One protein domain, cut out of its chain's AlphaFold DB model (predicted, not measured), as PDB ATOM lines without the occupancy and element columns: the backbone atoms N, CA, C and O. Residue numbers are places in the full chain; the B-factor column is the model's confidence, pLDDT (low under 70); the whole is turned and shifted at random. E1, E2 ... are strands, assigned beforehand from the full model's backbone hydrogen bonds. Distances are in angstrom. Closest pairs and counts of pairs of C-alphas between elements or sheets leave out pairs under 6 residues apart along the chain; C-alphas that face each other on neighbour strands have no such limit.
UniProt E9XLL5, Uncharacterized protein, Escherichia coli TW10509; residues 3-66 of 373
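AT A GLANCE: This is residues 3 to 66 of the 373 residues of an uncharacterized protein of Escherichia coli TW10509 (UniProt E9XLL5). You are reading a domain with little regular structure: a loose, elongated trace of loops that reaches one end at Glu 20 and the other at Asn 43, with one small hairpin of E1 then E2 between these ends. The 64 printed residues hold no named helix and two named strands, an antiparallel sheet in the order E1 - E2. The class is all strand, though the strands hold only 6 residues. The radius of gyration of the C-alphas is 14.1 A, and the spans are 44 by 24 by 15 A.

IN THESE COORDINATES: Start at C-alpha 3, (157.076, 17.176, -4.461); residues 3 to 53 have no named element. Find C-alpha 54 at (157.175, 4.115, -13.951), where E1, residues 54 to 56, begins its 6.3 A. E2, residues 59 to 61, runs 6.4 A to C-alpha 61 at (159.326, 8.331, -11.587).

HOW THE PARTS SIT: E1 and E2 form a hairpin over a tight link, antiparallel at 141 degrees. Look at C-alphas 55 and 60, which face each other at 4.5 A. N 61 and O 54 are within hydrogen-bond range at 2.8 A.

THE WHOLE: The C-alphas of Glu 20 and Asn 43, the two farthest apart, are 45.6 A apart. The printed part has no cut. Its mean pLDDT is 78.3; look for values under 70 at residues 28 to 39.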
ATOM      1  N   THR A   3     156.616  16.075  -5.308       84.94
ATOM      2  CA  THR A   3     157.076  17.176  -4.461       84.94
ATOM      3  C   THR A   3     157.312  18.405  -5.316       84.94
ATOM      4  O   THR A   3     157.711  18.250  -6.474       84.94
ATOM      5  N   ASP A   4     157.120  19.590  -4.748       82.31
ATOM      6  CA  ASP A   4     157.386  20.851  -5.453       82.31
ATOM      7  C   ASP A   4     158.877  21.214  -5.447       82.31
ATOM      8  O   ASP A   4     159.400  21.770  -6.415       82.31
ATOM      9  N   SER A   5     159.590  20.815  -4.394       77.31
ATOM     10  CA  SER A   5     161.007  21.127  -4.175       77.31
ATOM     11  C   SER A   5     161.985  20.160  -4.855       77.31
ATOM     12  O   SER A   5     163.109  20.541  -5.179       77.31
ATOM     13  N   VAL A   6     161.576  18.908  -5.102       83.25
ATOM     14  CA  VAL A   6     162.461  17.837  -5.600       83.25
ATOM     15  C   VAL A   6     161.877  17.145  -6.832       83.25
ATOM     16  O   VAL A   6     160.682  16.857  -6.912       83.25
ATOM     17  N   SER A   7     162.740  16.825  -7.797       87.56
ATOM     18  CA  SER A   7     162.349  16.166  -9.046       87.56
ATOM     19  C   SER A   7     161.737  14.776  -8.823       87.56
ATOM     20  O   SER A   7     162.234  13.966  -8.041       87.56
ATOM     21  N   CYS A   8     160.710  14.437  -9.610       86.44
ATOM     22  CA  CYS A   8     160.051  13.121  -9.597       86.44
ATOM     23  C   CYS A   8     160.979  11.926  -9.911       86.44
ATOM     24  O   CYS A   8     160.647  10.784  -9.581       86.44
ATOM     25  N   ARG A   9     162.145  12.178 -10.526       87.94
ATOM     26  CA  ARG A   9     163.174  11.166 -10.830       87.94
ATOM     27  C   ARG A   9     164.036  10.793  -9.630       87.94
ATOM     28  O   ARG A   9     164.630   9.715  -9.625       87.94
ATOM     29  N   GLU A  10     164.133  11.687  -8.660       89.94
ATOM     30  CA  GLU A  10     164.981  11.516  -7.490       89.94
ATOM     31  C   GLU A  10     164.218  10.788  -6.383       89.94
ATOM     32  O   GLU A  10     162.982  10.822  -6.356       89.94
ATOM     33  N   PRO A  11     164.915  10.102  -5.462       88.88
ATOM     34  CA  PRO A  11     164.273   9.524  -4.297       88.88
ATOM     35  C   PRO A  11     163.464  10.570  -3.536       88.88
ATOM     36  O   PRO A  11     163.872  11.722  -3.405       88.88
ATOM     37  N   LEU A  12     162.301  10.163  -3.034       86.31
ATOM     38  CA  LEU A  12     161.590  10.962  -2.052       86.31
ATOM     39  C   LEU A  12     162.489  11.191  -0.820       86.31
ATOM     40  O   LEU A  12     162.987  10.195  -0.276       86.31
ATOM     41  N   PRO A  13     162.706  12.450  -0.389       84.25
ATOM     42  CA  PRO A  13     163.354  12.743   0.883       84.25
ATOM     43  C   PRO A  13     162.625  12.023   2.018       84.25
ATOM     44  O   PRO A  13     161.427  11.795   1.936       84.25
ATOM     45  N   THR A  14     163.342  11.604   3.053       82.62
ATOM     46  CA  THR A  14     162.712  10.972   4.223       82.62
ATOM     47  C   THR A  14     162.503  12.019   5.303       82.62
ATOM     48  O   THR A  14     161.379  12.416   5.564       82.62
ATOM     49  N   PHE A  15     163.589  12.537   5.867       84.94
ATOM     50  CA  PHE A  15     163.539  13.637   6.826       84.94
ATOM     51  C   PHE A  15     163.438  15.000   6.137       84.94
ATOM     52  O   PHE A  15     164.015  15.194   5.064       84.94
ATOM     53  N   GLY A  16     162.754  15.941   6.794       80.81
ATOM     54  CA  GLY A  16     162.569  17.307   6.299       80.81
ATOM     55  C   GLY A  16     161.462  17.450   5.253       80.81
ATOM     56  O   GLY A  16     161.405  18.475   4.588       80.81
ATOM     57  N   LEU A  17     160.613  16.430   5.086       83.12
ATOM     58  CA  LEU A  17     159.369  16.561   4.334       83.12
ATOM     59  C   LEU A  17     158.375  17.402   5.136       83.12
ATOM     60  O   LEU A  17     158.152  17.124   6.314       83.12
ATOM     61  N   THR A  18     157.743  18.373   4.484       82.88
ATOM     62  CA  THR A  18     156.603  19.107   5.041       82.88
ATOM     63  C   THR A  18     155.324  18.754   4.287       82.88
ATOM     64  O   THR A  18     155.374  18.230   3.173       82.88
ATOM     65  N   GLU A  19     154.166  19.015   4.896       82.94
ATOM     66  CA  GLU A  19     152.868  18.796   4.245       82.94
ATOM     67  C   GLU A  19     152.717  19.657   2.981       82.94
ATOM     68  O   GLU A  19     152.224  19.180   1.962       82.94
ATOM     69  N   GLU A  20     153.217  20.893   3.017       83.25
ATOM     70  CA  GLU A  20     153.166  21.832   1.891       83.25
ATOM     71  C   GLU A  20     154.047  21.393   0.711       83.25
ATOM     72  O   GLU A  20     153.771  21.741  -0.434       83.25
ATOM     73  N   ASP A  21     155.088  20.595   0.969       81.38
ATOM     74  CA  ASP A  21     156.021  20.128  -0.058       81.38
ATOM     75  C   ASP A  21     155.482  18.973  -0.905       81.38
ATOM     76  O   ASP A  21     156.103  18.635  -1.919       81.38
ATOM     77  N   VAL A  22     154.398  18.309  -0.484       85.88
ATOM     78  CA  VAL A  22     153.981  17.011  -1.028       85.88
ATOM     79  C   VAL A  22     152.583  17.055  -1.640       85.88
ATOM     80  O   VAL A  22     151.641  17.593  -1.077       85.88
ATOM     81  N   TYR A  23     152.412  16.400  -2.791       86.69
ATOM     82  CA  TYR A  23     151.092  16.198  -3.394       86.69
ATOM     83  C   TYR A  23     150.880  14.764  -3.871       86.69
ATOM     84  O   TYR A  23     151.798  14.034  -4.282       86.69
ATOM     85  N   ILE A  24     149.618  14.347  -3.838       85.88
ATOM     86  CA  ILE A  24     149.194  12.994  -4.178       85.88
ATOM     87  C   ILE A  24     148.500  13.026  -5.533       85.88
ATOM     88  O   ILE A  24     147.582  13.802  -5.762       85.88
ATOM     89  N   ASN A  25     148.933  12.134  -6.420       84.44
ATOM     90  CA  ASN A  25     148.278  11.894  -7.695       84.44
ATOM     91  C   ASN A  25     147.895  10.423  -7.784       84.44
ATOM     92  O   ASN A  25     148.733   9.553  -7.530       84.44
ATOM     93  N   ALA A  26     146.659  10.171  -8.200       81.69
ATOM     94  CA  ALA A  26     146.204   8.868  -8.652       81.69
ATOM     95  C   ALA A  26     146.212   8.859 -10.185       81.69
ATOM     96  O   ALA A  26     145.638   9.743 -10.821       81.69
ATOM     97  N   TRP A  27     146.883   7.875 -10.781       75.56
ATOM     98  CA  TRP A  27     146.972   7.748 -12.233       75.56
ATOM     99  C   TRP A  27     146.267   6.487 -12.698       75.56
ATOM    100  O   TRP A  27     146.601   5.386 -12.266       75.56
ATOM    101  N   ASP A  28     145.337   6.658 -13.631       68.62
ATOM    102  CA  ASP A  28     144.794   5.540 -14.398       68.62
ATOM    103  C   ASP A  28     145.902   4.880 -15.251       68.62
ATOM    104  O   ASP A  28     146.784   5.599 -15.745       68.62
ATOM    105  N   PRO A  29     145.875   3.548 -15.470       65.12
ATOM    106  CA  PRO A  29     146.796   2.857 -16.372       65.12
ATOM    107  C   PRO A  29     146.943   3.494 -17.761       65.12
ATOM    108  O   PRO A  29     148.026   3.428 -18.337       65.12
ATOM    109  N   LEU A  30     145.910   4.168 -18.278       63.75
ATOM    110  CA  LEU A  30     145.949   4.899 -19.550       63.75
ATOM    111  C   LEU A  30     146.904   6.107 -19.535       63.75
ATOM    112  O   LEU A  30     147.373   6.533 -20.589       63.75
ATOM    113  N   ASN A  31     147.217   6.651 -18.356       65.19
ATOM    114  CA  ASN A  31     148.160   7.760 -18.185       65.19
ATOM    115  C   ASN A  31     149.615   7.289 -18.028       65.19
ATOM    116  O   ASN A  31     150.550   8.095 -18.129       65.19
ATOM    117  N   ALA A  32     149.827   5.994 -17.770       66.19
ATOM    118  CA  ALA A  32     151.155   5.406 -17.761       66.19
ATOM    119  C   ALA A  32     151.607   5.162 -19.206       66.19
ATOM    120  O   ALA A  32     150.986   4.422 -19.966       66.19
ATOM    121  N   SER A  33     152.701   5.805 -19.613       54.81
ATOM    122  CA  SER A  33     153.268   5.583 -20.940       54.81
ATOM    123  C   SER A  33     154.011   4.245 -20.946       54.81
ATOM    124  O   SER A  33     155.084   4.137 -20.348       54.81
ATOM    125  N   GLY A  34     153.448   3.246 -21.628       56.78
ATOM    126  CA  GLY A  34     153.994   1.891 -21.722       56.78
ATOM    127  C   GLY A  34     153.312   0.898 -20.779       56.78
ATOM    128  O   GLY A  34     152.425   1.246 -20.008       56.78
ATOM    129  N   SER A  35     153.710  -0.369 -20.854       60.03
ATOM    130  CA  SER A  35     153.167  -1.390 -19.959       60.03
ATOM    131  C   SER A  35     153.753  -1.254 -18.545       60.03
ATOM    132  O   SER A  35     154.971  -1.132 -18.390       60.03
ATOM    133  N   MET A  36     152.908  -1.312 -17.503       65.94
ATOM    134  CA  MET A  36     153.375  -1.352 -16.101       65.94
ATOM    135  C   MET A  36     154.084  -2.671 -15.749       65.94
ATOM    136  O   MET A  36     154.727  -2.761 -14.707       65.94
ATOM    137  N   VAL A  37     153.999  -3.662 -16.637       63.38
ATOM    138  CA  VAL A  37     154.752  -4.920 -16.626       63.38
ATOM    139  C   VAL A  37     155.706  -4.898 -17.814       63.38
ATOM    140  O   VAL A  37     155.271  -4.642 -18.935       63.38
ATOM    141  N   THR A  38     156.998  -5.120 -17.600       63.69
ATOM    142  CA  THR A  38     157.993  -4.968 -18.678       63.69
ATOM    143  C   THR A  38     158.349  -6.247 -19.399       63.69
ATOM    144  O   THR A  38     158.837  -6.163 -20.523       63.69
ATOM    145  N   ASP A  39     158.126  -7.404 -18.779       68.81
ATOM    146  CA  ASP A  39     158.677  -8.647 -19.297       68.81
ATOM    147  C   ASP A  39     157.597  -9.674 -19.626       68.81
ATOM    148  O   ASP A  39     156.797 -10.078 -18.783       68.81
ATOM    149  N   GLN A  40     157.581 -10.067 -20.894       70.50
ATOM    150  CA  GLN A  40     156.724 -11.112 -21.447       70.50
ATOM    151  C   GLN A  40     157.568 -12.294 -21.942       70.50
ATOM    152  O   GLN A  40     157.030 -13.208 -22.556       70.50
ATOM    153  N   ASN A  41     158.884 -12.288 -21.706       74.88
ATOM    154  CA  ASN A  41     159.728 -13.440 -21.969       74.88
ATOM    155  C   ASN A  41     159.539 -14.448 -20.823       74.88
ATOM    156  O   ASN A  41     159.991 -14.166 -19.712       74.88
ATOM    157  N   PRO A  42     158.933 -15.624 -21.066       74.56
ATOM    158  CA  PRO A  42     158.715 -16.628 -20.023       74.56
ATOM    159  C   PRO A  42     160.022 -17.175 -19.429       74.56
ATOM    160  O   PRO A  42     160.006 -17.789 -18.369       74.56
ATOM    161  N   ASN A  43     161.165 -16.935 -20.083       80.38
ATOM    162  CA  ASN A  43     162.487 -17.314 -19.584       80.38
ATOM    163  C   ASN A  43     163.180 -16.201 -18.783       80.38
ATOM    164  O   ASN A  43     164.336 -16.361 -18.387       80.38
ATOM    165  N   SER A  44     162.532 -15.051 -18.593       81.75
ATOM    166  CA  SER A  44     163.082 -13.973 -17.780       81.75
ATOM    167  C   SER A  44     162.766 -14.187 -16.301       81.75
ATOM    168  O   SER A  44     161.626 -14.516 -15.972       81.75
ATOM    169  N   PRO A  45     163.713 -13.908 -15.386       78.94
ATOM    170  CA  PRO A  45     163.417 -13.882 -13.956       78.94
ATOM    171  C   PRO A  45     162.398 -12.800 -13.577       78.94
ATOM    172  O   PRO A  45     161.859 -12.852 -12.484       78.94
ATOM    173  N   PHE A  46     162.136 -11.835 -14.464       77.06
ATOM    174  CA  PHE A  46     161.188 -10.746 -14.243       77.06
ATOM    175  C   PHE A  46     159.881 -10.936 -15.029       77.06
ATOM    176  O   PHE A  46     159.148  -9.966 -15.239       77.06
ATOM    177  N   PHE A  47     159.606 -12.155 -15.516       77.81
ATOM    178  CA  PHE A  47     158.404 -12.469 -16.287       77.81
ATOM    179  C   PHE A  47     157.142 -12.044 -15.531       77.81
ATOM    180  O   PHE A  47     156.922 -12.443 -14.393       77.81
ATOM    181  N   GLN A  48     156.320 -11.216 -16.179       72.62
ATOM    182  CA  GLN A  48     155.108 -10.621 -15.616       72.62
ATOM    183  C   GLN A  48     155.293  -9.734 -14.371       72.62
ATOM    184  O   GLN A  48     154.305  -9.267 -13.802       72.62
ATOM    185  N   GLU A  49     156.526  -9.414 -13.980       74.31
ATOM    186  CA  GLU A  49     156.765  -8.532 -12.845       74.31
ATOM    187  C   GLU A  49     156.502  -7.061 -13.184       74.31
ATOM    188  O   GLU A  49     156.730  -6.567 -14.299       74.31
ATOM    189  N   ALA A  50     156.051  -6.329 -12.167       74.06
ATOM    190  CA  ALA A  50     155.870  -4.893 -12.247       74.06
ATOM    191  C   ALA A  50     157.215  -4.196 -12.496       74.06
ATOM    192  O   ALA A  50     158.182  -4.385 -11.754       74.06
ATOM    193  N   ASN A  51     157.273  -3.314 -13.495       74.19
ATOM    194  CA  ASN A  51     158.469  -2.517 -13.747       74.19
ATOM    195  C   ASN A  51     158.803  -1.707 -12.496       74.19
ATOM    196  O   ASN A  51     157.925  -1.034 -11.972       74.19
ATOM    197  N   LYS A  52     160.052  -1.707 -12.022       74.31
ATOM    198  CA  LYS A  52     160.450  -0.935 -10.832       74.31
ATOM    199  C   LYS A  52     160.230   0.567 -11.019       74.31
ATOM    200  O   LYS A  52     159.707   1.215 -10.113       74.31
ATOM    201  N   LYS A  53     160.534   1.116 -12.199       77.38
ATOM    202  CA  LYS A  53     160.350   2.543 -12.518       77.38
ATOM    203  C   LYS A  53     159.116   2.733 -13.393       77.38
ATOM    204  O   LYS A  53     158.894   1.969 -14.323       77.38
ATOM    205  N   LEU A  54     158.316   3.755 -13.106       79.12
ATOM    206  CA  LEU A  54     157.175   4.115 -13.951       79.12
ATOM    207  C   LEU A  54     157.518   5.303 -14.835       79.12
ATOM    208  O   LEU A  54     158.243   6.201 -14.410       79.12
ATOM    209  N   LYS A  55     156.956   5.328 -16.044       79.19
ATOM    210  CA  LYS A  55     156.950   6.518 -16.891       79.19
ATOM    211  C   LYS A  55     155.529   7.046 -16.993       79.19
ATOM    212  O   LYS A  55     154.663   6.360 -17.527       79.19
ATOM    213  N   ILE A  56     155.296   8.249 -16.484       79.25
ATOM    214  CA  ILE A  56     153.990   8.919 -16.533       79.25
ATOM    215  C   ILE A  56     154.168  10.205 -17.336       79.25
ATOM    216  O   ILE A  56     155.047  11.009 -17.020       79.25
ATOM    217  N   GLY A  57     153.388  10.376 -18.408       74.19
ATOM    218  CA  GLY A  57     153.515  11.538 -19.301       74.19
ATOM    219  C   GLY A  57     154.936  11.742 -19.853       74.19
ATOM    220  O   GLY A  57     155.395  12.876 -19.974       74.19
ATOM    221  N   GLY A  58     155.679  10.653 -20.101       75.25
ATOM    222  CA  GLY A  58     157.066  10.693 -20.585       75.25
ATOM    223  C   GLY A  58     158.135  11.027 -19.531       75.25
ATOM    224  O   GLY A  58     159.322  11.015 -19.859       75.25
ATOM    225  N   LYS A  59     157.758  11.284 -18.272       82.94
ATOM    226  CA  LYS A  59     158.696  11.506 -17.157       82.94
ATOM    227  C   LYS A  59     158.914  10.213 -16.378       82.94
ATOM    228  O   LYS A  59     157.949   9.525 -16.056       82.94
ATOM    229  N   ASP A  60     160.167   9.897 -16.055       86.19
ATOM    230  CA  ASP A  60     160.493   8.743 -15.207       86.19
ATOM    231  C   ASP A  60     160.261   9.087 -13.733       86.19
ATOM    232  O   ASP A  60     160.729  10.117 -13.253       86.19
ATOM    233  N   TRP A  61     159.592   8.198 -13.011       87.75
ATOM    234  CA  TRP A  61     159.326   8.331 -11.587       87.75
ATOM    235  C   TRP A  61     160.185   7.366 -10.775       87.75
ATOM    236  O   TRP A  61     160.325   6.184 -11.120       87.75
ATOM    237  N   HIS A  62     160.750   7.868  -9.676       90.38
ATOM    238  CA  HIS A  62     161.494   7.048  -8.728       90.38
ATOM    239  C   HIS A  62     160.558   6.067  -7.989       90.38
ATOM    240  O   HIS A  62     159.470   6.478  -7.581       90.38
ATOM    241  N   PRO A  63     160.966   4.807  -7.727       87.25
ATOM    242  CA  PRO A  63     160.106   3.817  -7.074       87.25
ATOM    243  C   PRO A  63     159.578   4.244  -5.697       87.25
ATOM    244  O   PRO A  63     158.439   3.950  -5.369       87.25
ATOM    245  N   SER A  64     160.356   4.993  -4.906       87.81
ATOM    246  CA  SER A  64     159.895   5.482  -3.591       87.81
ATOM    247  C   SER A  64     158.755   6.508  -3.663       87.81
ATOM    248  O   SER A  64     158.103   6.780  -2.658       87.81
ATOM    249  N   ARG A  65     158.491   7.068  -4.847       88.00
ATOM    250  CA  ARG A  65     157.426   8.049  -5.098       88.00
ATOM    251  C   ARG A  65     156.166   7.422  -5.688       88.00
ATOM    252  O   ARG A  65     155.194   8.138  -5.930       88.00
ATOM    253  N   THR A  66     156.178   6.121  -5.969       87.12
ATOM    254  CA  THR A  66     155.094   5.449  -6.689       87.12
ATOM    255  C   THR A  66     154.720   4.142  -6.022       87.12
ATOM    256  O   THR A  66     155.574   3.276  -5.849       87.12
TER     257      THR A  66